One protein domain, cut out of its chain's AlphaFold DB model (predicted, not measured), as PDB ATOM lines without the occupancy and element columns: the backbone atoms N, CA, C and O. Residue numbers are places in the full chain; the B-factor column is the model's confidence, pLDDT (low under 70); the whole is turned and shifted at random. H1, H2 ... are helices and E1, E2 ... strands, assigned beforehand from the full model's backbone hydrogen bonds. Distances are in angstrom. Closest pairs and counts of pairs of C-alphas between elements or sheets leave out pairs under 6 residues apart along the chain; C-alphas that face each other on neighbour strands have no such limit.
ATOM      1  N   ILE A 125      -0.885 -10.920 -12.705       88.75
ATOM      2  CA  ILE A 125      -0.158 -12.055 -13.284       88.75
ATOM      3  C   ILE A 125       0.278 -12.938 -12.113       88.75
ATOM      4  O   ILE A 125       1.166 -12.559 -11.348       88.75
ATOM      5  N   THR A 126      -0.378 -14.083 -11.928       89.31
ATOM      6  CA  THR A 126      -0.116 -14.992 -10.799       89.31
ATOM      7  C   THR A 126       1.031 -15.948 -11.087       89.31
ATOM      8  O   THR A 126       1.764 -16.312 -10.167       89.31
ATOM      9  N   SER A 127       1.220 -16.332 -12.351       90.81
ATOM     10  CA  SER A 127       2.385 -17.092 -12.801       90.81
ATOM     11  C   SER A 127       2.639 -16.911 -14.296       90.81
ATOM     12  O   SER A 127       1.742 -16.550 -15.060       90.81
ATOM     13  N   ILE A 128       3.888 -17.153 -14.692       92.50
ATOM     14  CA  ILE A 128       4.324 -17.220 -16.084       92.50
ATOM     15  C   ILE A 128       5.159 -18.494 -16.219       92.50
ATOM     16  O   ILE A 128       6.120 -18.669 -15.461       92.50
ATOM     17  N   SER A 129       4.800 -19.374 -17.151       92.00
ATOM     18  CA  SER A 129       5.521 -20.625 -17.398       92.00
ATOM     19  C   SER A 129       5.802 -20.862 -18.875       92.00
ATOM     20  O   SER A 129       5.155 -20.289 -19.754       92.00
ATOM     21  N   GLY A 130       6.762 -21.742 -19.150       87.25
ATOM     22  CA  GLY A 130       7.047 -22.229 -20.497       87.25
ATOM     23  C   GLY A 130       6.155 -23.394 -20.935       87.25
ATOM     24  O   GLY A 130       6.563 -24.140 -21.820       87.25
ATOM     25  N   ASP A 131       4.984 -23.618 -20.313       73.00
ATOM     26  CA  ASP A 131       4.097 -24.744 -20.655       73.00
ATOM     27  C   ASP A 131       3.510 -24.582 -22.060       73.00
ATOM     28  O   ASP A 131       2.403 -24.081 -22.277       73.00
ATOM     29  N   THR A 132       4.273 -25.058 -23.040       64.88
ATOM     30  CA  THR A 132       3.883 -25.031 -24.437       64.88
ATOM     31  C   THR A 132       2.758 -26.011 -24.727       64.88
ATOM     32  O   THR A 132       2.099 -25.836 -25.734       64.88
ATOM     33  N   MET A 133       2.463 -27.021 -23.898       65.81
ATOM     34  CA  MET A 133       1.417 -28.000 -24.232       65.81
ATOM     35  C   MET A 133       0.022 -27.380 -24.246       65.81
ATOM     36  O   MET A 133      -0.794 -27.729 -25.098       65.81
ATOM     37  N   GLN A 134      -0.249 -26.455 -23.326       66.25
ATOM     38  CA  GLN A 134      -1.503 -25.694 -23.315       66.25
ATOM     39  C   GLN A 134      -1.512 -24.588 -24.376       66.25
ATOM     40  O   GLN A 134      -2.581 -24.186 -24.830       66.25
ATOM     41  N   CYS A 135      -0.325 -24.135 -24.789       70.62
ATOM     42  CA  CYS A 135      -0.130 -23.083 -25.783       70.62
ATOM     43  C   CYS A 135       0.121 -23.573 -27.207       70.62
ATOM     44  O   CYS A 135       0.191 -22.768 -28.135       70.62
ATOM     45  N   ILE A 136       0.235 -24.883 -27.393       66.00
ATOM     46  CA  ILE A 136       0.350 -25.515 -28.689       66.00
ATOM     47  C   ILE A 136      -1.031 -25.441 -29.322       66.00
ATOM     48  O   ILE A 136      -1.962 -26.165 -28.955       66.00
ATOM     49  N   ASP A 137      -1.149 -24.577 -30.326       64.81
ATOM     50  CA  ASP A 137      -2.235 -24.690 -31.278       64.81
ATOM     51  C   ASP A 137      -2.068 -26.017 -32.032       64.81
ATOM     52  O   ASP A 137      -1.336 -26.142 -33.015       64.81
ATOM     53  N   THR A 138      -2.740 -27.054 -31.534       65.62
ATOM     54  CA  THR A 138      -2.736 -28.387 -32.149       65.62
ATOM     55  C   THR A 138      -3.202 -28.369 -33.606       65.62
ATOM     56  O   THR A 138      -2.880 -29.297 -34.351       65.62
ATOM     57  N   SER A 139      -3.910 -27.317 -34.046       67.56
ATOM     58  CA  SER A 139      -4.313 -27.170 -35.440       67.56
ATOM     59  C   SER A 139      -3.104 -26.968 -36.362       67.56
ATOM     60  O   SER A 139      -3.070 -27.565 -37.442       67.56
ATOM     61  N   TYR A 140      -2.055 -26.274 -35.903       68.31
ATOM     62  CA  TYR A 140      -0.818 -26.062 -36.658       68.31
ATOM     63  C   TYR A 140      -0.102 -27.374 -36.991       68.31
ATOM     64  O   TYR A 140       0.255 -27.613 -38.143       68.31
ATOM     65  N   TYR A 141       0.019 -28.281 -36.017       68.31
ATOM     66  CA  TYR A 141       0.630 -29.604 -36.216       68.31
ATOM     67  C   TYR A 141      -0.165 -30.497 -37.178       68.31
ATOM     68  O   TYR A 141       0.334 -31.512 -37.668       68.31
ATOM     69  N   SER A 142      -1.411 -30.119 -37.463       77.00
ATOM     70  CA  SER A 142      -2.253 -30.755 -38.472       77.00
ATOM     71  C   SER A 142      -2.350 -29.968 -39.784       77.00
ATOM     72  O   SER A 142      -3.027 -30.429 -40.705       77.00
ATOM     73  N   SER A 143      -1.666 -28.824 -39.901       77.69
ATOM     74  CA  SER A 143      -1.653 -28.018 -41.122       77.69
ATOM     75  C   SER A 143      -0.946 -28.755 -42.273       77.69
ATOM     76  O   SER A 143       0.028 -29.485 -42.046       77.69
ATOM     77  N   PRO A 144      -1.398 -28.577 -43.531       82.06
ATOM     78  CA  PRO A 144      -0.726 -29.156 -44.695       82.06
ATOM     79  C   PRO A 144       0.730 -28.696 -44.842       82.06
ATOM     80  O   PRO A 144       1.569 -29.473 -45.291       82.06
ATOM     81  N   GLU A 145       1.029 -27.455 -44.449       74.81
ATOM     82  CA  GLU A 145       2.373 -26.872 -44.489       74.81
ATOM     83  C   GLU A 145       3.312 -27.582 -43.513       74.81
ATOM     84  O   GLU A 145       4.373 -28.055 -43.920       74.81
ATOM     85  N   PHE A 146       2.886 -27.756 -42.256       76.56
ATOM     86  CA  PHE A 146       3.659 -28.499 -41.263       76.56
ATOM     87  C   PHE A 146       3.869 -29.957 -41.688       76.56
ATOM     88  O   PHE A 146       4.976 -30.482 -41.591       76.56
ATOM     89  N   GLN A 147       2.828 -30.617 -42.207       82.44
ATOM     90  CA  GLN A 147       2.948 -31.992 -42.698       82.44
ATOM     91  C   GLN A 147       3.922 -32.107 -43.876       82.44
ATOM     92  O   GLN A 147       4.691 -33.067 -43.929       82.44
ATOM     93  N   ALA A 148       3.917 -31.146 -44.803       83.81
ATOM     94  CA  ALA A 148       4.851 -31.120 -45.923       83.81
ATOM     95  C   ALA A 148       6.299 -30.918 -45.449       83.81
ATOM     96  O   ALA A 148       7.170 -31.698 -45.838       83.81
ATOM     97  N   ALA A 149       6.538 -29.950 -44.557       77.50
ATOM     98  CA  ALA A 149       7.856 -29.698 -43.973       77.50
ATOM     99  C   ALA A 149       8.372 -30.911 -43.181       77.50
ATOM    100  O   ALA A 149       9.527 -31.315 -43.320       77.50
ATOM    101  N   LEU A 150       7.501 -31.553 -42.398       82.38
ATOM    102  CA  LEU A 150       7.836 -32.767 -41.660       82.38
ATOM    103  C   LEU A 150       8.211 -33.918 -42.605       82.38
ATOM    104  O   LEU A 150       9.203 -34.603 -42.366       82.38
ATOM    105  N   LEU A 151       7.451 -34.130 -43.685       87.38
ATOM    106  CA  LEU A 151       7.754 -35.162 -44.682       87.38
ATOM    107  C   LEU A 151       9.087 -34.903 -45.396       87.38
ATOM    108  O   LEU A 151       9.853 -35.846 -45.608       87.38
ATOM    109  N   GLU A 152       9.376 -33.648 -45.742       85.50
ATOM    110  CA  GLU A 152      10.642 -33.248 -46.362       85.50
ATOM    111  C   GLU A 152      11.831 -33.526 -45.436       85.50
ATOM    112  O   GLU A 152      12.804 -34.167 -45.841       85.50
ATOM    113  N   ALA A 153      11.723 -33.158 -44.161       81.56
ATOM    114  CA  ALA A 153      12.762 -33.478 -43.196       81.56
ATOM    115  C   ALA A 153      12.910 -34.958 -42.915       81.56
ATOM    116  O   ALA A 153      14.033 -35.442 -42.808       81.56
ATOM    117  N   MET A 154      11.812 -35.707 -42.830       85.75
ATOM    118  CA  MET A 154      11.893 -37.159 -42.700       85.75
ATOM    119  C   MET A 154      12.656 -37.770 -43.881       85.75
ATOM    120  O   MET A 154      13.492 -38.648 -43.669       85.75
ATOM    121  N   ALA A 155      12.422 -37.289 -45.107       90.50
ATOM    122  CA  ALA A 155      13.163 -37.728 -46.287       90.50
ATOM    123  C   ALA A 155      14.652 -37.338 -46.219       90.50
ATOM    124  O   ALA A 155      15.515 -38.154 -46.543       90.50
ATOM    125  N   CYS A 156      14.965 -36.129 -45.746       88.62
ATOM    126  CA  CYS A 156      16.340 -35.671 -45.547       88.62
ATOM    127  C   CYS A 156      17.069 -36.513 -44.484       88.62
ATOM    128  O   CYS A 156      18.121 -37.087 -44.767       88.62
ATOM    129  N   VAL A 157      16.474 -36.688 -43.298       86.69
ATOM    130  CA  VAL A 157      17.020 -37.484 -42.183       86.69
ATOM    131  C   VAL A 157      17.290 -38.928 -42.612       86.69
ATOM    132  O   VAL A 157      18.317 -39.494 -42.244       86.69
ATOM    133  N   GLN A 158      16.423 -39.521 -43.437       92.50
ATOM    134  CA  GLN A 158      16.630 -40.873 -43.977       92.50
ATOM    135  C   GLN A 158      17.874 -41.000 -44.871       92.50
ATOM    136  O   GLN A 158      18.384 -42.108 -45.040       92.50
ATOM    137  N   SER A 159      18.366 -39.898 -45.441       93.56
ATOM    138  CA  SER A 159      19.579 -39.877 -46.267       93.56
ATOM    139  C   SER A 159      20.873 -39.676 -45.463       93.56
ATOM    140  O   SER A 159      21.969 -39.852 -46.001       93.56
ATOM    141  N   CYS A 160      20.761 -39.354 -44.174       91.50
ATOM    142  CA  CYS A 160      21.894 -39.026 -43.324       91.50
ATOM    143  C   CYS A 160      22.612 -40.249 -42.751       91.50
ATOM    144  O   CYS A 160      21.994 -41.233 -42.352       91.50
ATOM    145  N   GLN A 161      23.944 -40.161 -42.668       94.00
ATOM    146  CA  GLN A 161      24.803 -41.207 -42.094       94.00
ATOM    147  C   GLN A 161      25.353 -40.860 -40.705       94.00
ATOM    148  O   GLN A 161      25.934 -41.720 -40.045       94.00
ATOM    149  N   ASP A 162      25.176 -39.619 -40.254       85.81
ATOM    150  CA  ASP A 162      25.666 -39.131 -38.968       85.81
ATOM    151  C   ASP A 162      24.724 -38.088 -38.346       85.81
ATOM    152  O   ASP A 162      23.775 -37.612 -38.973       85.81
ATOM    153  N   ALA A 163      24.990 -37.750 -37.081       63.28
ATOM    154  CA  ALA A 163      24.182 -36.818 -36.300       63.28
ATOM    155  C   ALA A 163      24.237 -35.375 -36.828       63.28
ATOM    156  O   ALA A 163      23.247 -34.658 -36.722       63.28
ATOM    157  N   THR A 164      25.354 -34.944 -37.418       70.50
ATOM    158  CA  THR A 164      25.496 -33.584 -37.960       70.50
ATOM    159  C   THR A 164      24.588 -33.388 -39.170       70.50
ATOM    160  O   THR A 164      23.895 -32.378 -39.263       70.50
ATOM    161  N   CYS A 165      24.520 -34.385 -40.053       74.81
ATOM    162  CA  CYS A 165      23.588 -34.402 -41.171       74.81
ATOM    163  C   CYS A 165      22.131 -34.397 -40.685       74.81
ATOM    164  O   CYS A 165      21.329 -33.603 -41.175       74.81
ATOM    165  N   ILE A 166      21.785 -35.218 -39.683       69.56
ATOM    166  CA  ILE A 166      20.419 -35.262 -39.128       69.56
ATOM    167  C   ILE A 166      19.993 -33.883 -38.615       69.56
ATOM    168  O   ILE A 166      18.895 -33.432 -38.932       69.56
ATOM    169  N   MET A 167      20.873 -33.192 -37.886       63.91
ATOM    170  CA  MET A 167      20.603 -31.840 -37.385       63.91
ATOM    171  C   MET A 167      20.406 -30.823 -38.517       63.91
ATOM    172  O   MET A 167      19.561 -29.948 -38.393       63.91
ATOM    173  N   SER A 168      21.119 -30.960 -39.642       69.94
ATOM    174  CA  SER A 168      20.923 -30.097 -40.823       69.94
ATOM    175  C   SER A 168      19.640 -30.384 -41.611       69.94
ATOM    176  O   SER A 168      19.231 -29.575 -42.438       69.94
ATOM    177  N   CYS A 169      19.028 -31.545 -41.373       68.25
ATOM    178  CA  CYS A 169      17.806 -31.994 -42.030       68.25
ATOM    179  C   CYS A 169      16.539 -31.682 -41.247       68.25
ATOM    180  O   CYS A 169      15.448 -31.829 -41.797       68.25
ATOM    181  N   MET A 170      16.657 -31.324 -39.967       63.31
ATOM    182  CA  MET A 170      15.500 -30.838 -39.236       63.31
ATOM    183  C   MET A 170      15.030 -29.574 -39.954       63.31
ATOM    184  O   MET A 170      15.854 -28.682 -40.172       63.31
ATOM    185  N   PRO A 171      13.749 -29.486 -40.365       59.41
ATOM    186  CA  PRO A 171      13.241 -28.217 -40.840       59.41
ATOM    187  C   PRO A 171      13.471 -27.244 -39.698       59.41
ATOM    188  O   PRO A 171      13.383 -27.627 -38.522       59.41
ATOM    189  N   ASP A 172      13.703 -25.986 -40.029       56.16
ATOM    190  CA  ASP A 172      13.365 -24.950 -39.079       56.16
ATOM    191  C   ASP A 172      11.843 -25.027 -38.889       56.16
ATOM    192  O   ASP A 172      11.064 -24.419 -39.617       56.16
ATOM    193  N   LEU A 173      11.398 -25.913 -37.989       51.03
ATOM    194  CA  LEU A 173       9.993 -26.249 -37.743       51.03
ATOM    195  C   LEU A 173       9.242 -25.058 -37.125       51.03
ATOM    196  O   LEU A 173       8.150 -25.233 -36.591       51.03
ATOM    197  N   GLY A 174       9.866 -23.876 -37.085       46.31
ATOM    198  CA  GLY A 174       9.460 -22.744 -36.268       46.31
ATOM    199  C   GLY A 174       9.461 -23.062 -34.776       46.31
ATOM    200  O   GLY A 174       8.974 -22.262 -33.991       46.31
ATOM    201  N   LEU A 175      10.004 -24.217 -34.373       46.31
ATOM    202  CA  LEU A 175      10.165 -24.591 -32.970       46.31
ATOM    203  C   LEU A 175      11.336 -23.849 -32.322       46.31
ATOM    204  O   LEU A 175      11.502 -23.958 -31.117       46.31
ATOM    205  N   GLY A 176      12.174 -23.168 -33.109       47.78
ATOM    206  CA  GLY A 176      13.357 -22.467 -32.618       47.78
ATOM    207  C   GLY A 176      13.192 -20.959 -32.476       47.78
ATOM    208  O   GLY A 176      14.067 -20.347 -31.873       47.78
ATOM    209  N   SER A 177      12.130 -20.355 -33.030       54.06
ATOM    210  CA  SER A 177      12.142 -18.911 -33.290       54.06
ATOM    211  C   SER A 177      11.081 -18.063 -32.603       54.06
ATOM    212  O   SER A 177      11.252 -16.860 -32.490       54.06
ATOM    213  N   ALA A 178       9.997 -18.646 -32.112       67.44
ATOM    214  CA  ALA A 178       9.091 -17.957 -31.207       67.44
ATOM    215  C   ALA A 178       8.442 -19.012 -30.321       67.44
ATOM    216  O   ALA A 178       7.883 -19.991 -30.816       67.44
ATOM    217  N   PHE A 179       8.530 -18.822 -29.011       82.00
ATOM    218  CA  PHE A 179       7.837 -19.670 -28.051       82.00
ATOM    219  C   PHE A 179       6.684 -18.880 -27.462       82.00
ATOM    220  O   PHE A 179       6.770 -17.666 -27.287       82.00
ATOM    221  N   SER A 180       5.607 -19.570 -27.122       87.06
ATOM    222  CA  SER A 180       4.552 -18.961 -26.327       87.06
ATOM    223  C   SER A 180       4.837 -19.209 -24.856       87.06
ATOM    224  O   SER A 180       5.073 -20.348 -24.458       87.06
ATOM    225  N   LEU A 181       4.774 -18.153 -24.053       90.81
ATOM    226  CA  LEU A 181       4.687 -18.290 -22.605       90.81
ATOM    227  C   LEU A 181       3.215 -18.383 -22.194       90.81
ATOM    228  O   LEU A 181       2.356 -17.693 -22.749       90.81
ATOM    229  N   ALA A 182       2.932 -19.232 -21.211       92.06
ATOM    230  CA  ALA A 182       1.623 -19.341 -20.590       92.06
ATOM    231  C   ALA A 182       1.538 -18.357 -19.419       92.06
ATOM    232  O   ALA A 182       2.294 -18.454 -18.454       92.06
ATOM    233  N   PHE A 183       0.605 -17.413 -19.501       92.12
ATOM    234  CA  PHE A 183       0.314 -16.447 -18.448       92.12
ATOM    235  C   PHE A 183      -0.936 -16.879 -17.702       92.12
ATOM    236  O   PHE A 183      -2.020 -16.948 -18.283       92.12
ATOM    237  N   GLU A 184      -0.800 -17.112 -16.400       92.44
ATOM    238  CA  GLU A 184      -1.944 -17.230 -15.508       92.44
ATOM    239  C   GLU A 184      -2.314 -15.835 -14.997       92.44
ATOM    240  O   GLU A 184      -1.530 -15.154 -14.331       92.44
ATOM    241  N   LEU A 185      -3.513 -15.394 -15.360       91.75
ATOM    242  CA  LEU A 185      -4.045 -14.071 -15.076       91.75
ATOM    243  C   LEU A 185      -5.237 -14.189 -14.133       91.75
ATOM    244  O   LEU A 185      -6.186 -14.922 -14.414       91.75
ATOM    245  N   TYR A 186      -5.223 -13.434 -13.040       88.88
ATOM    246  CA  TYR A 186      -6.318 -13.373 -12.083       88.88
ATOM    247  C   TYR A 186      -7.028 -12.022 -12.141       88.88
ATOM    248  O   TYR A 186      -6.447 -10.979 -11.843       88.88
ATOM    249  N   ASN A 187      -8.313 -12.050 -12.490       88.62
ATOM    250  CA  ASN A 187      -9.210 -10.903 -12.411       88.62
ATOM    251  C   ASN A 187     -10.124 -11.065 -11.176       88.62
ATOM    252  O   ASN A 187     -11.041 -11.895 -11.207       88.62
ATOM    253  N   PRO A 188      -9.923 -10.286 -10.092       81.25
ATOM    254  CA  PRO A 188     -10.750 -10.359  -8.883       81.25
ATOM    255  C   PRO A 188     -12.135  -9.706  -9.039       81.25
ATOM    256  O   PRO A 188     -12.946  -9.742  -8.111       81.25
ATOM    257  N   GLY A 189     -12.395  -9.051 -10.173       80.38
ATOM    258  CA  GLY A 189     -13.643  -8.365 -10.469       80.38
ATOM    259  C   GLY A 189     -14.799  -9.306 -10.819       80.38
ATOM    260  O   GLY A 189     -14.737 -10.522 -10.665       80.38
ATOM    261  N   ILE A 190     -15.890  -8.711 -11.300       80.94
ATOM    262  CA  ILE A 190     -17.117  -9.422 -11.715       80.94
ATOM    263  C   ILE A 190     -17.441  -9.246 -13.206       80.94
ATOM    264  O   ILE A 190     -18.432  -9.783 -13.693       80.94
ATOM    265  N   THR A 191     -16.617  -8.491 -13.929       81.56
ATOM    266  CA  THR A 191     -16.702  -8.267 -15.377       81.56
ATOM    267  C   THR A 191     -15.353  -8.561 -16.016       81.56
ATOM    268  O   THR A 191     -14.323  -8.444 -15.350       81.56
ATOM    269  N   SER A 192     -15.348  -8.919 -17.300       82.69
ATOM    270  CA  SER A 192     -14.101  -9.070 -18.050       82.69
ATOM    271  C   SER A 192     -13.369  -7.734 -18.168       82.69
ATOM    272  O   SER A 192     -14.000  -6.675 -18.191       82.69
ATOM    273  N   ILE A 193     -12.043  -7.802 -18.223       80.50
ATOM    274  CA  ILE A 193     -11.152  -6.646 -18.307       80.50
ATOM    275  C   ILE A 193     -10.227  -6.845 -19.504       80.50
ATOM    276  O   ILE A 193      -9.707  -7.943 -19.703       80.50
ATOM    277  N   GLU A 194     -10.022  -5.789 -20.288       81.00
ATOM    278  CA  GLU A 194      -8.948  -5.749 -21.279       81.00
ATOM    279  C   GLU A 194      -7.629  -5.455 -20.562       81.00
ATOM    280  O   GLU A 194      -7.453  -4.404 -19.942       81.00
ATOM    281  N   PHE A 195      -6.723  -6.422 -20.605       81.62
ATOM    282  CA  PHE A 195      -5.392  -6.363 -20.026       81.62
ATOM    283  C   PHE A 195      -4.366  -6.344 -21.150       81.62
ATOM    284  O   PHE A 195      -4.466  -7.124 -22.092       81.62
ATOM    285  N   ILE A 196      -3.389  -5.447 -21.055       81.00
ATOM    286  CA  ILE A 196      -2.392  -5.254 -22.107       81.00
ATOM    287  C   ILE A 196      -1.037  -5.692 -21.576       81.00
ATOM    288  O   ILE A 196      -0.555  -5.153 -20.575       81.00
ATOM    289  N   LEU A 197      -0.411  -6.627 -22.284       84.69
ATOM    290  CA  LEU A 197       1.016  -6.879 -22.158       84.69
ATOM    291  C   LEU A 197       1.729  -6.068 -23.242       84.69
ATOM    292  O   LEU A 197       1.492  -6.302 -24.427       84.69
ATOM    293  N   PRO A 198       2.551  -5.075 -22.877       82.75
ATOM    294  CA  PRO A 198       3.111  -4.179 -23.871       82.75
ATOM    295  C   PRO A 198       4.249  -4.827 -24.659       82.75
ATOM    296  O   PRO A 198       5.046  -5.601 -24.119       82.75
ATOM    297  N   ALA A 199       4.395  -4.387 -25.906       86.69
ATOM    298  CA  ALA A 199       5.589  -4.613 -26.702       86.69
ATOM    299  C   ALA A 199       6.841  -4.165 -25.933       86.69
ATOM    300  O   ALA A 199       6.871  -3.108 -25.291       86.69
ATOM    301  N   GLY A 200       7.891  -4.975 -26.004       86.19
ATOM    302  CA  GLY A 200       9.143  -4.757 -25.294       86.19
ATOM    303  C   GLY A 200       9.163  -5.257 -23.856       86.19
ATOM    304  O   GLY A 200      10.230  -5.212 -23.240       86.19
ATOM    305  N   ALA A 201       8.041  -5.745 -23.313       87.06
ATOM    306  CA  ALA A 201       8.078  -6.476 -22.057       87.06
ATOM    307  C   ALA A 201       8.971  -7.707 -22.205       87.06
ATOM    308  O   ALA A 201       8.850  -8.442 -23.186       87.06
ATOM    309  N   PHE A 202       9.871  -7.915 -21.246       89.31
ATOM    310  CA  PHE A 202      10.716  -9.101 -21.222       89.31
ATOM    311  C   PHE A 202      10.600  -9.830 -19.891       89.31
ATOM    312  O   PHE A 202      10.283  -9.219 -18.870       89.31
ATOM    313  N   PHE A 203      10.858 -11.130 -19.918       90.19
ATOM    314  CA  PHE A 203      10.691 -12.013 -18.778       90.19
ATOM    315  C   PHE A 203      11.971 -12.792 -18.536       90.19
ATOM    316  O   PHE A 203      12.493 -13.455 -19.434       90.19
ATOM    317  N   GLU A 204      12.478 -12.687 -17.314       90.06
ATOM    318  CA  GLU A 204      13.670 -13.402 -16.885       90.06
ATOM    319  C   GLU A 204      13.271 -14.805 -16.460       90.06
ATOM    320  O   GLU A 204      12.398 -14.985 -15.607       90.06
ATOM    321  N   ALA A 205      13.907 -15.797 -17.062       85.50
ATOM    322  CA  ALA A 205      13.725 -17.176 -16.666       85.50
ATOM    323  C   ALA A 205      14.562 -17.517 -15.422       85.50
ATOM    324  O   ALA A 205      15.521 -16.822 -15.070       85.50
ATOM    325  N   SER A 206      14.237 -18.636 -14.775       77.19
ATOM    326  CA  SER A 206      15.177 -19.316 -13.878       77.19
ATOM    327  C   SER A 206      16.473 -19.724 -14.609       77.19
ATOM    328  O   SER A 206      16.496 -19.813 -15.833       77.19
ATOM    329  N   ALA A 207      17.566 -19.945 -13.864       74.19
ATOM    330  CA  ALA A 207      18.906 -20.187 -14.424       74.19
ATOM    331  C   ALA A 207      18.930 -21.215 -15.582       74.19
ATOM    332  O   ALA A 207      18.282 -22.253 -15.490       74.19
ATOM    333  N   ASP A 208      19.729 -20.907 -16.613       80.69
ATOM    334  CA  ASP A 208      19.987 -21.669 -17.854       80.69
ATOM    335  C   ASP A 208      18.877 -21.666 -18.931       80.69
ATOM    336  O   ASP A 208      19.061 -22.229 -20.015       80.69
ATOM    337  N   VAL A 209      17.764 -20.972 -18.684       85.88
ATOM    338  CA  VAL A 209      16.663 -20.793 -19.645       85.88
ATOM    339  C   VAL A 209      16.724 -19.390 -20.242       85.88
ATOM    340  O   VAL A 209      17.083 -18.420 -19.569       85.88
ATOM    341  N   GLN A 210      16.403 -19.269 -21.526       88.56
ATOM    342  CA  GLN A 210      16.511 -17.991 -22.220       88.56
ATOM    343  C   GLN A 210      15.453 -16.975 -21.748       88.56
ATOM    344  O   GLN A 210      14.287 -17.338 -21.568       88.56
ATOM    345  N   PRO A 211      15.813 -15.688 -21.582       91.81
ATOM    346  CA  PRO A 211      14.828 -14.634 -21.386       91.81
ATOM    347  C   PRO A 211      13.942 -14.477 -22.624       91.81
ATOM    348  O   PRO A 211      14.387 -14.690 -23.755       91.81
ATOM    349  N   MET A 212      12.700 -14.057 -22.401       93.06
ATOM    350  CA  MET A 212      11.675 -13.978 -23.445       93.06
ATOM    351  C   MET A 212      11.178 -12.543 -23.617       93.06
ATOM    352  O   MET A 212      10.998 -11.848 -22.625       93.06
ATOM    353  N   LEU A 213      10.925 -12.110 -24.853       93.19
ATOM    354  CA  LEU A 213      10.509 -10.752 -25.228       93.19
ATOM    355  C   LEU A 213       9.144 -10.757 -25.922       93.19
ATOM    356  O   LEU A 213       8.928 -11.535 -26.843       93.19
ATOM    357  N   ILE A 214       8.255  -9.832 -25.577       91.69
ATOM    358  CA  ILE A 214       7.033  -9.568 -26.351       91.69
ATOM    359  C   ILE A 214       7.352  -8.581 -27.477       91.69
ATOM    360  O   ILE A 214       7.854  -7.487 -27.224       91.69
ATOM    361  N   GLY A 215       7.060  -8.956 -28.725       89.50
ATOM    362  CA  GLY A 215       7.352  -8.116 -29.895       89.50
ATOM    363  C   GLY A 215       6.280  -7.069 -30.215       89.50
ATOM    364  O   GLY A 215       6.606  -5.984 -30.691       89.50
ATOM    365  N   VAL A 216       5.009  -7.364 -29.937       88.25
ATOM    366  CA  VAL A 216       3.860  -6.490 -30.235       88.25
ATOM    367  C   VAL A 216       2.955  -6.362 -29.013       88.25
ATOM    368  O   VAL A 216       3.017  -7.194 -28.121       88.25
ATOM    369  N   ASP A 217       2.144  -5.307 -28.930       85.12
ATOM    370  CA  ASP A 217       1.203  -5.168 -27.813       85.12
ATOM    371  C   ASP A 217       0.166  -6.302 -27.873       85.12
ATOM    372  O   ASP A 217      -0.544  -6.448 -28.868       85.12
ATOM    373  N   GLU A 218       0.049  -7.067 -26.792       85.88
ATOM    374  CA  GLU A 218      -0.879  -8.192 -26.683       85.88
ATOM    375  C   GLU A 218      -2.086  -7.766 -25.849       85.88
ATOM    376  O   GLU A 218      -1.970  -7.461 -24.657       85.88
ATOM    377  N   ILE A 219      -3.254  -7.713 -26.493       85.56
ATOM    378  CA  ILE A 219      -4.513  -7.311 -25.860       85.56
ATOM    379  C   ILE A 219      -5.287  -8.560 -25.462       85.56
ATOM    380  O   ILE A 219      -5.795  -9.304 -26.299       85.56
ATOM    381  N   LEU A 220      -5.416  -8.763 -24.157       87.31
ATOM    382  CA  LEU A 220      -5.970  -9.967 -23.562       87.31
ATOM    383  C   LEU A 220      -7.298  -9.632 -22.892       87.31
ATOM    384  O   LEU A 220      -7.389  -8.724 -22.069       87.31
ATOM    385  N   THR A 221      -8.347 -10.389 -23.206       88.31
ATOM    386  CA  THR A 221      -9.621 -10.285 -22.482       88.31
ATOM    387  C   THR A 221      -9.621 -11.260 -21.309       88.31
ATOM    388  O   THR A 221      -9.776 -12.466 -21.493       88.31
ATOM    389  N   VAL A 222      -9.482 -10.742 -20.090       87.31
ATOM    390  CA  VAL A 222      -9.388 -11.548 -18.865       87.31
ATOM    391  C   VAL A 222     -10.745 -11.597 -18.181       87.31
ATOM    392  O   VAL A 222     -11.243 -10.593 -17.661       87.31
ATOM    393  N   SER A 223     -11.367 -12.772 -18.185       92.56
ATOM    394  CA  SER A 223     -12.663 -12.985 -17.531       92.56
ATOM    395  C   SER A 223     -12.513 -13.049 -16.005       92.56
ATOM    396  O   SER A 223     -11.422 -13.362 -15.531       92.56
ATOM    397  N   PRO A 224     -13.577 -12.778 -15.222       90.56
ATOM    398  CA  PRO A 224     -13.550 -12.937 -13.768       90.56
ATOM    399  C   PRO A 224     -13.010 -14.304 -13.331       90.56
ATOM    400  O   PRO A 224     -13.475 -15.335 -13.817       90.56
ATOM    401  N   GLY A 225     -12.075 -14.313 -12.379       92.94
ATOM    402  CA  GLY A 225     -11.372 -15.516 -11.932       92.94
ATOM    403  C   GLY A 225     -10.016 -15.709 -12.610       92.94
ATOM    404  O   GLY A 225      -9.360 -14.738 -12.982       92.94
ATOM    405  N   ILE A 226      -9.572 -16.966 -12.700       93.88
ATOM    406  CA  ILE A 226      -8.291 -17.339 -13.316       93.88
ATOM    407  C   ILE A 226      -8.511 -17.606 -14.806       93.88
ATOM    408  O   ILE A 226      -9.369 -18.408 -15.176       93.88
ATOM    409  N   THR A 227      -7.717 -16.950 -15.646       93.12
ATOM    410  CA  THR A 227      -7.642 -17.177 -17.091       93.12
ATOM    411  C   THR A 227      -6.202 -17.525 -17.446       93.12
ATOM    412  O   THR A 227      -5.288 -16.837 -17.006       93.12
ATOM    413  N   ILE A 228      -5.999 -18.569 -18.248       91.31
ATOM    414  CA  ILE A 228      -4.690 -18.880 -18.829       91.31
ATOM    415  C   ILE A 228      -4.695 -18.381 -20.269       91.31
ATOM    416  O   ILE A 228      -5.615 -18.697 -21.027       91.31
ATOM    417  N   VAL A 229      -3.693 -17.587 -20.630       90.06
ATOM    418  CA  VAL A 229      -3.511 -17.065 -21.986       90.06
ATOM    419  C   VAL A 229      -2.104 -17.356 -22.474       90.06
ATOM    420  O   VAL A 229      -1.148 -17.344 -21.702       90.06
ATOM    421  N   CYS A 230      -1.990 -17.622 -23.767       89.31
ATOM    422  CA  CYS A 230      -0.728 -17.943 -24.408       89.31
ATOM    423  C   CYS A 230      -0.257 -16.740 -25.197       89.31
ATOM    424  O   CYS A 230      -0.982 -16.236 -26.053       89.31
ATOM    425  N   VAL A 231       0.938 -16.277 -24.867       89.12
ATOM    426  CA  VAL A 231       1.472 -15.014 -25.353       89.12
ATOM    427  C   VAL A 231       2.702 -15.320 -26.199       89.12
ATOM    428  O   VAL A 231       3.656 -15.889 -25.657       89.12
ATOM    429  N   PRO A 232       2.697 -14.984 -27.501       88.56
ATOM    430  CA  PRO A 232       3.859 -15.155 -28.359       88.56
ATOM    431  C   PRO A 232       5.040 -14.333 -27.846       88.56
ATOM    432  O   PRO A 232       4.918 -13.143 -27.553       88.56
ATOM    433  N   THR A 233       6.202 -14.968 -27.746       91.31
ATOM    434  CA  THR A 233       7.427 -14.333 -27.265       91.31
ATOM    435  C   THR A 233       8.649 -14.762 -28.070       91.31
ATOM    436  O   THR A 233       8.692 -15.845 -28.652       91.31
ATOM    437  N   TYR A 234       9.655 -13.896 -28.078       92.06
ATOM    438  CA  TYR A 234      10.911 -14.055 -28.798       92.06
ATOM    439  C   TYR A 234      12.058 -14.329 -27.836       92.06
ATOM    440  O   TYR A 234      12.192 -13.695 -26.789       92.06
ATOM    441  N   CYS A 235      12.899 -15.264 -28.229       91.62
ATOM    442  CA  CYS A 235      14.110 -15.683 -27.557       91.62
ATOM    443  C   CYS A 235      15.134 -14.548 -27.517       91.62
ATOM    444  O   CYS A 235      15.528 -14.036 -28.561       91.62
ATOM    445  N   MET A 236      15.617 -14.164 -26.339       91.50
ATOM    446  CA  MET A 236      16.640 -13.115 -26.234       91.50
ATOM    447  C   MET A 236      18.075 -13.652 -26.174       91.50
ATOM    448  O   MET A 236      19.014 -12.867 -26.259       91.50
ATOM    449  N   ASP A 237      18.268 -14.963 -26.034       88.31
ATOM    450  CA  ASP A 237      19.594 -15.583 -25.964       88.31
ATOM    451  C   ASP A 237      19.624 -16.854 -26.819       88.31
ATOM    452  O   ASP A 237      19.050 -17.875 -26.446       88.31
ATOM    453  N   GLY A 238      20.296 -16.785 -27.973       81.81
ATOM    454  CA  GLY A 238      20.396 -17.901 -28.919       81.81
ATOM    455  C   GLY A 238      21.231 -19.084 -28.422       81.81
ATOM    456  O   GLY A 238      21.232 -20.136 -29.060       81.81
ATOM    457  N   TYR A 239      21.933 -18.941 -27.293       83.56
ATOM    458  CA  TYR A 239      22.746 -20.002 -26.696       83.56
ATOM    459  C   TYR A 239      22.071 -20.686 -25.503       83.56
ATOM    460  O   TYR A 239      22.543 -21.742 -25.071       83.56
ATOM    461  N   ALA A 240      21.003 -20.102 -24.962       85.69
ATOM    462  CA  ALA A 240      20.275 -20.643 -23.822       85.69
ATOM    463  C   ALA A 240      19.174 -21.625 -24.255       85.69
ATOM    464  O   ALA A 240      18.805 -21.729 -25.427       85.69
ATOM    465  N   HIS A 241      18.670 -22.410 -23.301       84.94
ATOM    466  CA  HIS A 241      17.681 -23.436 -23.604       84.94
ATOM    467  C   HIS A 241      16.294 -22.847 -23.877       84.94
ATOM    468  O   HIS A 241      15.883 -21.846 -23.284       84.94
ATOM    469  N   ALA A 242      15.566 -23.525 -24.769       83.94
ATOM    470  CA  ALA A 242      14.147 -23.307 -24.994       83.94
ATOM    471  C   ALA A 242      13.338 -23.458 -23.698       83.94
ATOM    472  O   ALA A 242      13.643 -24.369 -22.927       83.94
ATOM    473  N   PRO A 243      12.309 -22.615 -23.480       86.69
ATOM    474  CA  PRO A 243      11.430 -22.758 -22.327       86.69
ATOM    475  C   PRO A 243      10.712 -24.116 -22.335       86.69
ATOM    476  O   PRO A 243      10.222 -24.561 -23.377       86.69
ATOM    477  N   SER A 244      10.617 -24.752 -21.169       85.06
ATOM    478  CA  SER A 244       9.810 -25.946 -20.906       85.06
ATOM    479  C   SER A 244       8.683 -25.668 -19.903       85.06
ATOM    480  O   SER A 244       8.610 -24.609 -19.280       85.06
ATOM    481  N   ALA A 245       7.784 -26.640 -19.717       83.44
ATOM    482  CA  ALA A 245       6.638 -26.505 -18.814       83.44
ATOM    483  C   ALA A 245       7.024 -26.332 -17.336       83.44
ATOM    484  O   ALA A 245       6.238 -25.813 -16.544       83.44
ATOM    485  N   GLU A 246       8.219 -26.780 -16.962       86.75
ATOM    486  CA  GLU A 246       8.775 -26.650 -15.618       86.75
ATOM    487  C   GLU A 246       9.413 -25.279 -15.368       86.75
ATOM    488  O   GLU A 246       9.614 -24.902 -14.209       86.75
ATOM    489  N   ASP A 247       9.713 -24.536 -16.433       90.69
ATOM    490  CA  ASP A 247      10.366 -23.241 -16.338       90.69
ATOM    491  C   ASP A 247       9.373 -22.166 -15.917       90.69
ATOM    492  O   ASP A 247       8.238 -22.089 -16.396       90.69
ATOM    493  N   THR A 248       9.834 -21.303 -15.016       90.81
ATOM    494  CA  THR A 248       9.059 -20.170 -14.514       90.81
ATOM    495  C   THR A 248       9.764 -18.873 -14.845       90.81
ATOM    496  O   THR A 248      10.996 -18.801 -14.860       90.81
ATOM    497  N   PHE A 249       8.962 -17.846 -15.092       92.00
ATOM    498  CA  PHE A 249       9.449 -16.548 -15.519       92.00
ATOM    499  C   PHE A 249       9.010 -15.458 -14.551       92.00
ATOM    500  O   PHE A 249       7.899 -15.471 -14.017       92.00
ATOM    501  N   ALA A 250       9.896 -14.493 -14.338       87.88
ATOM    502  CA  ALA A 250       9.642 -13.312 -13.535       87.88
ATOM    503  C   ALA A 250       9.626 -12.060 -14.412       87.88
ATOM    504  O   ALA A 250      10.373 -11.939 -15.384       87.88
ATOM    505  N   ILE A 251       8.790 -11.097 -14.026       82.31
ATOM    506  CA  ILE A 251       8.818  -9.757 -14.609       82.31
ATOM    507  C   ILE A 251       9.935  -8.982 -13.896       82.31
ATOM    508  O   ILE A 251       9.846  -8.777 -12.679       82.31
ATOM    509  N   PRO A 252      10.986  -8.551 -14.605       72.81
ATOM    510  CA  PRO A 252      12.066  -7.771 -14.021       72.81
ATOM    511  C   PRO A 252      11.532  -6.413 -13.555       72.81
ATOM    512  O   PRO A 252      10.574  -5.880 -14.110       72.81
ATOM    513  N   GLY A 253      12.163  -5.807 -12.547       54.03
ATOM    514  CA  GLY A 253      11.665  -4.564 -11.934       54.03
ATOM    515  C   GLY A 253      11.531  -3.364 -12.889       54.03
ATOM    516  O   GLY A 253      10.753  -2.456 -12.607       54.03
ATOM    517  N   SER A 254      12.260  -3.351 -14.015       59.25
ATOM    518  CA  SER A 254      12.108  -2.351 -15.088       59.25
ATOM    519  C   SER A 254      10.997  -2.688 -16.088       59.25
ATOM    520  O   SER A 254      10.545  -1.798 -16.804       59.25
ATOM    521  N   GLY A 255      10.582  -3.955 -16.160       64.12
ATOM    522  CA  GLY A 255       9.483  -4.480 -16.973       64.12
ATOM    523  C   GLY A 255       9.644  -4.395 -18.492       64.12
ATOM    524  O   GLY A 255       8.866  -5.034 -19.184       64.12
ATOM    525  N   ILE A 256      10.610  -3.629 -19.020       73.94
ATOM    526  CA  ILE A 256      10.776  -3.332 -20.452       73.94
ATOM    527  C   ILE A 256      12.256  -3.406 -20.846       73.94
ATOM    528  O   ILE A 256      13.114  -2.846 -20.150       73.94
ATOM    529  N   ALA A 257      12.542  -4.043 -21.984       77.19
ATOM    530  CA  ALA A 257      13.871  -4.119 -22.583       77.19
ATOM    531  C   ALA A 257      14.413  -2.713 -22.914       77.19
ATOM    532  O   ALA A 257      13.735  -1.891 -23.526       77.19
ATOM    533  N   GLN A 258      15.643  -2.419 -22.484       77.06
ATOM    534  CA  GLN A 258      16.245  -1.076 -22.579       77.06
ATOM    535  C   GLN A 258      17.284  -0.953 -23.705       77.06
ATOM    536  O   GLN A 258      17.846   0.123 -23.923       77.06
ATOM    537  N   GLN A 259      17.588  -2.047 -24.404       86.94
ATOM    538  CA  GLN A 259      18.574  -2.077 -25.479       86.94
ATOM    539  C   GLN A 259      18.073  -1.261 -26.679       86.94
ATOM    540  O   GLN A 259      16.949  -1.438 -27.146       86.94
ATOM    541  N   ALA A 260      18.925  -0.380 -27.212       90.00
ATOM    542  CA  ALA A 260      18.543   0.531 -28.294       90.00
ATOM    543  C   ALA A 260      18.109  -0.204 -29.576       90.00
ATOM    544  O   ALA A 260      17.161   0.231 -30.223       90.00
ATOM    545  N   CYS A 261      18.760  -1.318 -29.919       95.38
ATOM    546  CA  CYS A 261      18.385  -2.111 -31.090       95.38
ATOM    547  C   CYS A 261      17.071  -2.883 -30.897       95.38
ATOM    548  O   CYS A 261      16.327  -3.025 -31.860       95.38
ATOM    549  N   ILE A 262      16.715  -3.289 -29.669       94.88
ATOM    550  CA  ILE A 262      15.386  -3.857 -29.390       94.88
ATOM    551  C   ILE A 262      14.317  -2.787 -29.602       94.88
ATOM    552  O   ILE A 262      13.339  -3.032 -30.299       94.88
ATOM    553  N   ALA A 263      14.525  -1.576 -29.079       88.69
ATOM    554  CA  ALA A 263      13.600  -0.468 -29.307       88.69
ATOM    555  C   ALA A 263      13.414  -0.161 -30.806       88.69
ATOM    556  O   ALA A 263      12.295   0.108 -31.236       88.69
ATOM    557  N   GLU A 264      14.487  -0.249 -31.600       94.25
ATOM    558  CA  GLU A 264      14.410  -0.125 -33.058       94.25
ATOM    559  C   GLU A 264      13.558  -1.240 -33.685       94.25
ATOM    560  O   GLU A 264      12.656  -0.933 -34.456       94.25
ATOM    561  N   ILE A 265      13.781  -2.512 -33.331       95.06
ATOM    562  CA  ILE A 265      12.979  -3.640 -33.844       95.06
ATOM    563  C   ILE A 265      11.491  -3.429 -33.540       95.06
ATOM    564  O   ILE A 265      10.667  -3.502 -34.451       95.06
ATOM    565  N   LEU A 266      11.154  -3.114 -32.285       92.50
ATOM    566  CA  LEU A 266       9.775  -2.885 -31.838       92.50
ATOM    567  C   LEU A 266       9.114  -1.705 -32.569       92.50
ATOM    568  O   LEU A 266       7.912  -1.726 -32.827       92.50
ATOM    569  N   ASP A 267       9.886  -0.675 -32.923       87.31
ATOM    570  CA  ASP A 267       9.403   0.444 -33.734       87.31
ATOM    571  C   ASP A 267       9.080   0.032 -35.168       87.31
ATOM    572  O   ASP A 267       8.064   0.471 -35.711       87.31
ATOM    573  N   LEU A 268       9.925  -0.801 -35.777       93.12
ATOM    574  CA  LEU A 268       9.753  -1.237 -37.162       93.12
ATOM    575  C   LEU A 268       8.521  -2.131 -37.341       93.12
ATOM    576  O   LEU A 268       7.856  -2.028 -38.366       93.12
ATOM    577  N   ILE A 269       8.189  -2.949 -36.339       92.69
ATOM    578  CA  ILE A 269       7.035  -3.867 -36.382       92.69
ATOM    579  C   ILE A 269       5.769  -3.290 -35.736       92.69
ATOM    580  O   ILE A 269       4.751  -3.969 -35.596       92.69
ATOM    581  N   ARG A 270       5.806  -2.021 -35.325       84.38
ATOM    582  CA  ARG A 270       4.699  -1.382 -34.614       84.38
ATOM    583  C   ARG A 270       3.426  -1.328 -35.455       84.38
ATOM    584  O   ARG A 270       3.438  -0.962 -36.627       84.38
ATOM    585  N   GLY A 271       2.291  -1.570 -34.798       78.00
ATOM    586  CA  GLY A 271       0.964  -1.476 -35.412       78.00
ATOM    587  C   GLY A 271       0.586  -2.713 -36.222       78.00
ATOM    588  O   GLY A 271      -0.518  -2.769 -36.758       78.00
ATOM    589  N   LYS A 272       1.471  -3.712 -36.281       83.75
ATOM    590  CA  LYS A 272       1.124  -5.052 -36.731       83.75
ATOM    591  C   LYS A 272       0.251  -5.715 -35.679       83.75
ATOM    592  O   LYS A 272       0.632  -5.808 -34.518       83.75
ATOM    593  N   THR A 273      -0.937  -6.126 -36.099       76.56
ATOM    594  CA  THR A 273      -1.912  -6.825 -35.253       76.56
ATOM    595  C   THR A 273      -1.875  -8.333 -35.460       76.56
ATOM    596  O   THR A 273      -2.398  -9.071 -34.639       76.56
ATOM    597  N   GLU A 274      -1.279  -8.785 -36.563       80.81
ATOM    598  CA  GLU A 274      -1.098 -10.191 -36.899       80.81
ATOM    599  C   GLU A 274       0.354 -10.374 -37.340       80.81
ATOM    600  O   GLU A 274       0.835  -9.643 -38.207       80.81
ATOM    601  N   ILE A 275       1.047 -11.325 -36.718       84.62
ATOM    602  CA  ILE A 275       2.407 -11.726 -37.073       84.62
ATOM    603  C   ILE A 275       2.307 -13.150 -37.610       84.62
ATOM    604  O   ILE A 275       1.899 -14.062 -36.887       84.62
ATOM    605  N   SER A 276       2.622 -13.346 -38.892       83.75
ATOM    606  CA  SER A 276       2.672 -14.693 -39.457       83.75
ATOM    607  C   SER A 276       3.901 -15.446 -38.945       83.75
ATOM    608  O   SER A 276       4.860 -14.853 -38.459       83.75
ATOM    609  N   GLN A 277       3.929 -16.768 -39.112       78.25
ATOM    610  CA  GLN A 277       5.105 -17.558 -38.738       78.25
ATOM    611  C   GLN A 277       6.386 -17.101 -39.466       78.25
ATOM    612  O   GLN A 277       7.465 -17.088 -38.874       78.25
ATOM    613  N   ALA A 278       6.271 -16.720 -40.742       81.50
ATOM    614  CA  ALA A 278       7.399 -16.210 -41.515       81.50
ATOM    615  C   ALA A 278       7.905 -14.872 -40.954       81.50
ATOM    616  O   ALA A 278       9.113 -14.657 -40.869       81.50
ATOM    617  N   ASP A 279       6.989 -14.012 -40.509       88.69
ATOM    618  CA  ASP A 279       7.324 -12.737 -39.877       88.69
ATOM    619  C   ASP A 279       8.007 -12.966 -38.521       88.69
ATOM    620  O   ASP A 279       9.019 -12.329 -38.231       88.69
ATOM    621  N   SER A 280       7.527 -13.932 -37.724       86.94
ATOM    622  CA  SER A 280       8.147 -14.305 -36.444       86.94
ATOM    623  C   SER A 280       9.606 -14.733 -36.604       86.94
ATOM    624  O   SER A 280      10.446 -14.350 -35.794       86.94
ATOM    625  N   LEU A 281       9.938 -15.479 -37.666       85.44
ATOM    626  CA  LEU A 281      11.320 -15.871 -37.968       85.44
ATOM    627  C   LEU A 281      12.214 -14.656 -38.249       85.44
ATOM    628  O   LEU A 281      13.336 -14.586 -37.749       85.44
ATOM    629  N   ILE A 282      11.709 -13.684 -39.013       91.44
ATOM    630  CA  ILE A 282      12.429 -12.440 -39.319       91.44
ATOM    631  C   ILE A 282      12.660 -11.626 -38.041       91.44
ATOM    632  O   ILE A 282      13.753 -11.098 -37.828       91.44
ATOM    633  N   ILE A 283      11.641 -11.531 -37.181       93.69
ATOM    634  CA  ILE A 283      11.734 -10.818 -35.903       93.69
ATOM    635  C   ILE A 283      12.759 -11.492 -34.992       93.69
ATOM    636  O   ILE A 283      13.622 -10.809 -34.443       93.69
ATOM    637  N   GLN A 284      12.715 -12.816 -34.870       93.12
ATOM    638  CA  GLN A 284      13.641 -13.557 -34.025       93.12
ATOM    639  C   GLN A 284      15.102 -13.398 -34.451       93.12
ATOM    640  O   GLN A 284      15.966 -13.155 -33.607       93.12
ATOM    641  N   ASP A 285      15.381 -13.526 -35.748       91.69
ATOM    642  CA  ASP A 285      16.733 -13.369 -36.290       91.69
ATOM    643  C   ASP A 285      17.300 -11.975 -35.968       91.69
ATOM    644  O   ASP A 285      18.441 -11.827 -35.516       91.69
ATOM    645  N   ALA A 286      16.460 -10.942 -36.099       95.06
ATOM    646  CA  ALA A 286      16.819  -9.581 -35.723       95.06
ATOM    647  C   ALA A 286      17.049  -9.426 -34.209       95.06
ATOM    648  O   ALA A 286      17.993  -8.741 -33.810       95.06
ATOM    649  N   VAL A 287      16.227 -10.060 -33.361       94.56
ATOM    650  CA  VAL A 287      16.402 -10.040 -31.898       94.56
ATOM    651  C   VAL A 287      17.734 -10.674 -31.508       94.56
ATOM    652  O   VAL A 287      18.501 -10.038 -30.791       94.56
ATOM    653  N   TRP A 288      18.064 -11.866 -32.009       93.06
ATOM    654  CA  TRP A 288      19.351 -12.502 -31.706       93.06
ATOM    655  C   TRP A 288      20.536 -11.677 -32.193       93.06
ATOM    656  O   TRP A 288      21.443 -11.415 -31.408       93.06
ATOM    657  N   THR A 289      20.485 -11.168 -33.426       94.12
ATOM    658  CA  THR A 289      21.548 -10.296 -33.954       94.12
ATOM    659  C   THR A 289      21.733  -9.057 -33.071       94.12
ATOM    660  O   THR A 289      22.851  -8.691 -32.724       94.12
ATOM    661  N   CYS A 290      20.638  -8.440 -32.620       95.50
ATOM    662  CA  CYS A 290      20.692  -7.323 -31.680       95.50
ATOM    663  C   CYS A 290      21.322  -7.713 -30.332       95.50
ATOM    664  O   CYS A 290      22.080  -6.925 -29.767       95.50
ATOM    665  N   MET A 291      21.037  -8.907 -29.819       92.88
ATOM    666  CA  MET A 291      21.566  -9.373 -28.534       92.88
ATOM    667  C   MET A 291      23.048  -9.766 -28.610       92.88
ATOM    668  O   MET A 291      23.782  -9.520 -27.654       92.88
ATOM    669  N   GLU A 292      23.504 -10.299 -29.745       92.06
ATOM    670  CA  GLU A 292      24.904 -10.670 -29.984       92.06
ATOM    671  C   GLU A 292      25.778  -9.467 -30.370       92.06
ATOM    672  O   GLU A 292      26.834  -9.240 -29.775       92.06
ATOM    673  N   ASP A 293      25.319  -8.663 -31.333       95.56
ATOM    674  CA  ASP A 293      26.113  -7.601 -31.961       95.56
ATOM    675  C   ASP A 293      25.771  -6.195 -31.441       95.56
ATOM    676  O   ASP A 293      26.442  -5.213 -31.776       95.56
ATOM    677  N   GLY A 294      24.710  -6.051 -30.643       95.69
ATOM    678  CA  GLY A 294      24.222  -4.755 -30.159       95.69
ATOM    679  C   GLY A 294      23.541  -3.894 -31.232       95.69
ATOM    680  O   GLY A 294      23.282  -2.710 -30.991       95.69
ATOM    681  N   SER A 295      23.273  -4.443 -32.424       97.00
ATOM    682  CA  SER A 295      22.623  -3.751 -33.547       97.00
ATOM    683  C   SER A 295      21.955  -4.731 -34.517       97.00
ATOM    684  O   SER A 295      22.247  -5.918 -34.472       97.00
ATOM    685  N   ILE A 296      21.080  -4.237 -35.401       97.81
ATOM    686  CA  ILE A 296      20.517  -5.020 -36.517       97.81
ATOM    687  C   ILE A 296      21.108  -4.585 -37.861       97.81
ATOM    688  O   ILE A 296      21.451  -3.412 -38.068       97.81
ATOM    689  N   THR A 297      21.192  -5.523 -38.803       97.75
ATOM    690  CA  THR A 297      21.693  -5.268 -40.161       97.75
ATOM    691  C   THR A 297      20.701  -4.456 -41.001       97.75
ATOM    692  O   THR A 297      19.505  -4.402 -40.723       97.75
ATOM    693  N   GLU A 298      21.180  -3.842 -42.089       97.69
ATOM    694  CA  GLU A 298      20.303  -3.123 -43.030       97.69
ATOM    695  C   GLU A 298      19.301  -4.054 -43.728       97.69
ATOM    696  O   GLU A 298      18.164  -3.664 -43.984       97.69
ATOM    697  N   ALA A 299      19.698  -5.302 -43.997       97.44
ATOM    698  CA  ALA A 299      18.809  -6.300 -44.580       97.44
ATOM    699  C   ALA A 299      17.659  -6.654 -43.625       97.44
ATOM    700  O   ALA A 299      16.506  -6.672 -44.048       97.44
ATOM    701  N   GLN A 300      17.957  -6.859 -42.337       97.31
ATOM    702  CA  GLN A 300      16.941  -7.100 -41.307       97.31
ATOM    703  C   GLN A 300      16.033  -5.886 -41.119       97.31
ATOM    704  O   GLN A 300      14.817  -6.036 -41.092       97.31
ATOM    705  N   ARG A 301      16.592  -4.670 -41.076       97.81
ATOM    706  CA  ARG A 301      15.807  -3.428 -41.010       97.81
ATOM    707  C   ARG A 301      14.811  -3.330 -42.167       97.81
ATOM    708  O   ARG A 301      13.637  -3.054 -41.937       97.81
ATOM    709  N   ALA A 302      15.261  -3.592 -43.393       96.81
ATOM    710  CA  ALA A 302      14.395  -3.598 -44.567       96.81
ATOM    711  C   ALA A 302      13.343  -4.718 -44.510       96.81
ATOM    712  O   ALA A 302      12.208  -4.495 -44.918       96.81
ATOM    713  N   ALA A 303      13.687  -5.905 -44.006       95.88
ATOM    714  CA  ALA A 303      12.733  -6.999 -43.844       95.88
ATOM    715  C   ALA A 303      11.642  -6.647 -42.816       95.88
ATOM    716  O   ALA A 303      10.465  -6.743 -43.141       95.88
ATOM    717  N   LEU A 304      12.024  -6.138 -41.638       96.00
ATOM    718  CA  LEU A 304      11.105  -5.724 -40.570       96.00
ATOM    719  C   LEU A 304      10.136  -4.615 -41.014       96.00
ATOM    720  O   LEU A 304       8.971  -4.631 -40.641       96.00
ATOM    721  N   GLN A 305      10.598  -3.671 -41.842       93.69
ATOM    722  CA  GLN A 305       9.755  -2.607 -42.415       93.69
ATOM    723  C   GLN A 305       8.695  -3.112 -43.401       93.69
ATOM    724  O   GLN A 305       7.734  -2.393 -43.673       93.69
ATOM    725  N   ASN A 306       8.920  -4.288 -43.993       92.12
ATOM    726  CA  ASN A 306       8.067  -4.872 -45.026       92.12
ATOM    727  C   ASN A 306       7.197  -6.025 -44.516       92.12
ATOM    728  O   ASN A 306       6.445  -6.583 -45.320       92.12
TER     729      ASN A 306
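This is residues 125 to 306 of the 307 residues of an uncharacterized protein of Deltaproteobacteria bacterium (UniProt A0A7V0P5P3). A small sandwich of two sheets only partly face to face, with E3 and E5 over part of the strongly twisted sheet E1, E2 and E6, makes one part of the domain. Three helices, H4, H5 and H6, cluster in a triangle beyond the bend of E6, where H5 meets the sheet near Tyr 234, and a separate helical hairpin, H2 and H3, lies far from that cluster. The printed part has 182 residues, with six named helices and six named strands in the order E1, H1, H2, H3, E2, E3, E4, E5, E6, H4, H5, H6; the class is mixed, helices and strands. The sheets have the orders E1, E2, E6 and E3, E5, both antiparallel. The whole is compact, with a radius of gyration of the C-alphas of 17.6 A, yet elongated in outline, spanning 59 by 36 by 33 A.

E1 is residues 125 to 129, 11.1 A long, and begins at C-alpha 125 at (-0.158, -12.055, -13.284). H1 is residues 132 to 135, 4.7 A, H2 is residues 144 to 159, 23.0 A, and H3 is residues 163 to 169, 9.8 A. E2 is residues 179 to 187, 24.7 A, from C-alpha 179 at (7.837, -19.670, -28.051). E3 is residues 193 to 197, 12.8 A, E4 is residues 202 to 205, 9.7 A, and E5 is residues 218 to 222, 12.0 A. E6, residues 225 to 235, is the longest strand by residues, 29.9 A, and bends by 50 degrees at residue 232. H4 is residues 260 to 268, 12.6 A, and H5 is residues 277 to 293, 24.2 A. H6 is residues 298 to 305, 10.6 A, and ends at C-alpha 305 at (9.755, -2.607, -42.415).

E2 is the inner strand of its sheet. It is antiparallel to E1, with N 126 and O 184 within hydrogen-bond range at 2.9 A. E2 is antiparallel to E6, with N 183 and O 229 at 2.8 A. In the other sheet E3 and E5 are antiparallel, with N 195 and O 220 at 2.8 A. The two sheets form a sandwich, two sheets face to face, the facing parts 9.2 A centre to centre. E4 pairs with no named strand, but its residues 204 to 205 pair with residues 249 to 250, antiparallel. H1 is on the sheet E1, E2, E6 at a height over the sheet of 7.2 A, and lies only just over E2, with 3 of its 4 C-alphas. H5 only grazes this sheet with residues 280 to 291; its closest C-alphas to E6 are those of Gln 284 and Tyr 234, 5.9 A. H4 and H5, a hairpin, touch at Cys 261 and Cys 290, whose C-alphas are 5.7 A apart, at a shallow tilt of 20 degrees, opposite ways; H5 does so with residues 283 to 290 alone. H5 and H6, also a hairpin, touch through residues 279 to 286 of H5 alone, at a steep tilt of 42 degrees, opposite ways; their closest C-alphas, of Ala 286 and Gln 300, are 6.1 A apart. H4 and H6 touch at a steep tilt of 44 degrees, the same way, with the C-alphas of Leu 268 and Gln 305 closest at 5.4 A. H2 and H3, a third hairpin, touch through residues 153 to 157 of H2 alone, with the C-alphas of Val 157 and Ile 166 closest at 5.1 A; the tilt of 33 degrees is shallow, only just short of steep, and they run opposite ways. H3, H4, H5 and H6 have each O i to N i+4 pair within hydrogen-bond range, H2 has 11 of 12, and H1 is too short for such a pair.

The C-alphas farthest apart are those of Gln 161 and Ile 190, 60.7 A. The printed part has no cut. The long links are E4 to E5, with 12 residues, and E6 to H4, with 24. The mean pLDDT of the printed part is 83.8; 26 residues are under 70, namely 132 to 134, 136 to 141, 163, 166 to 178 and 253 to 255.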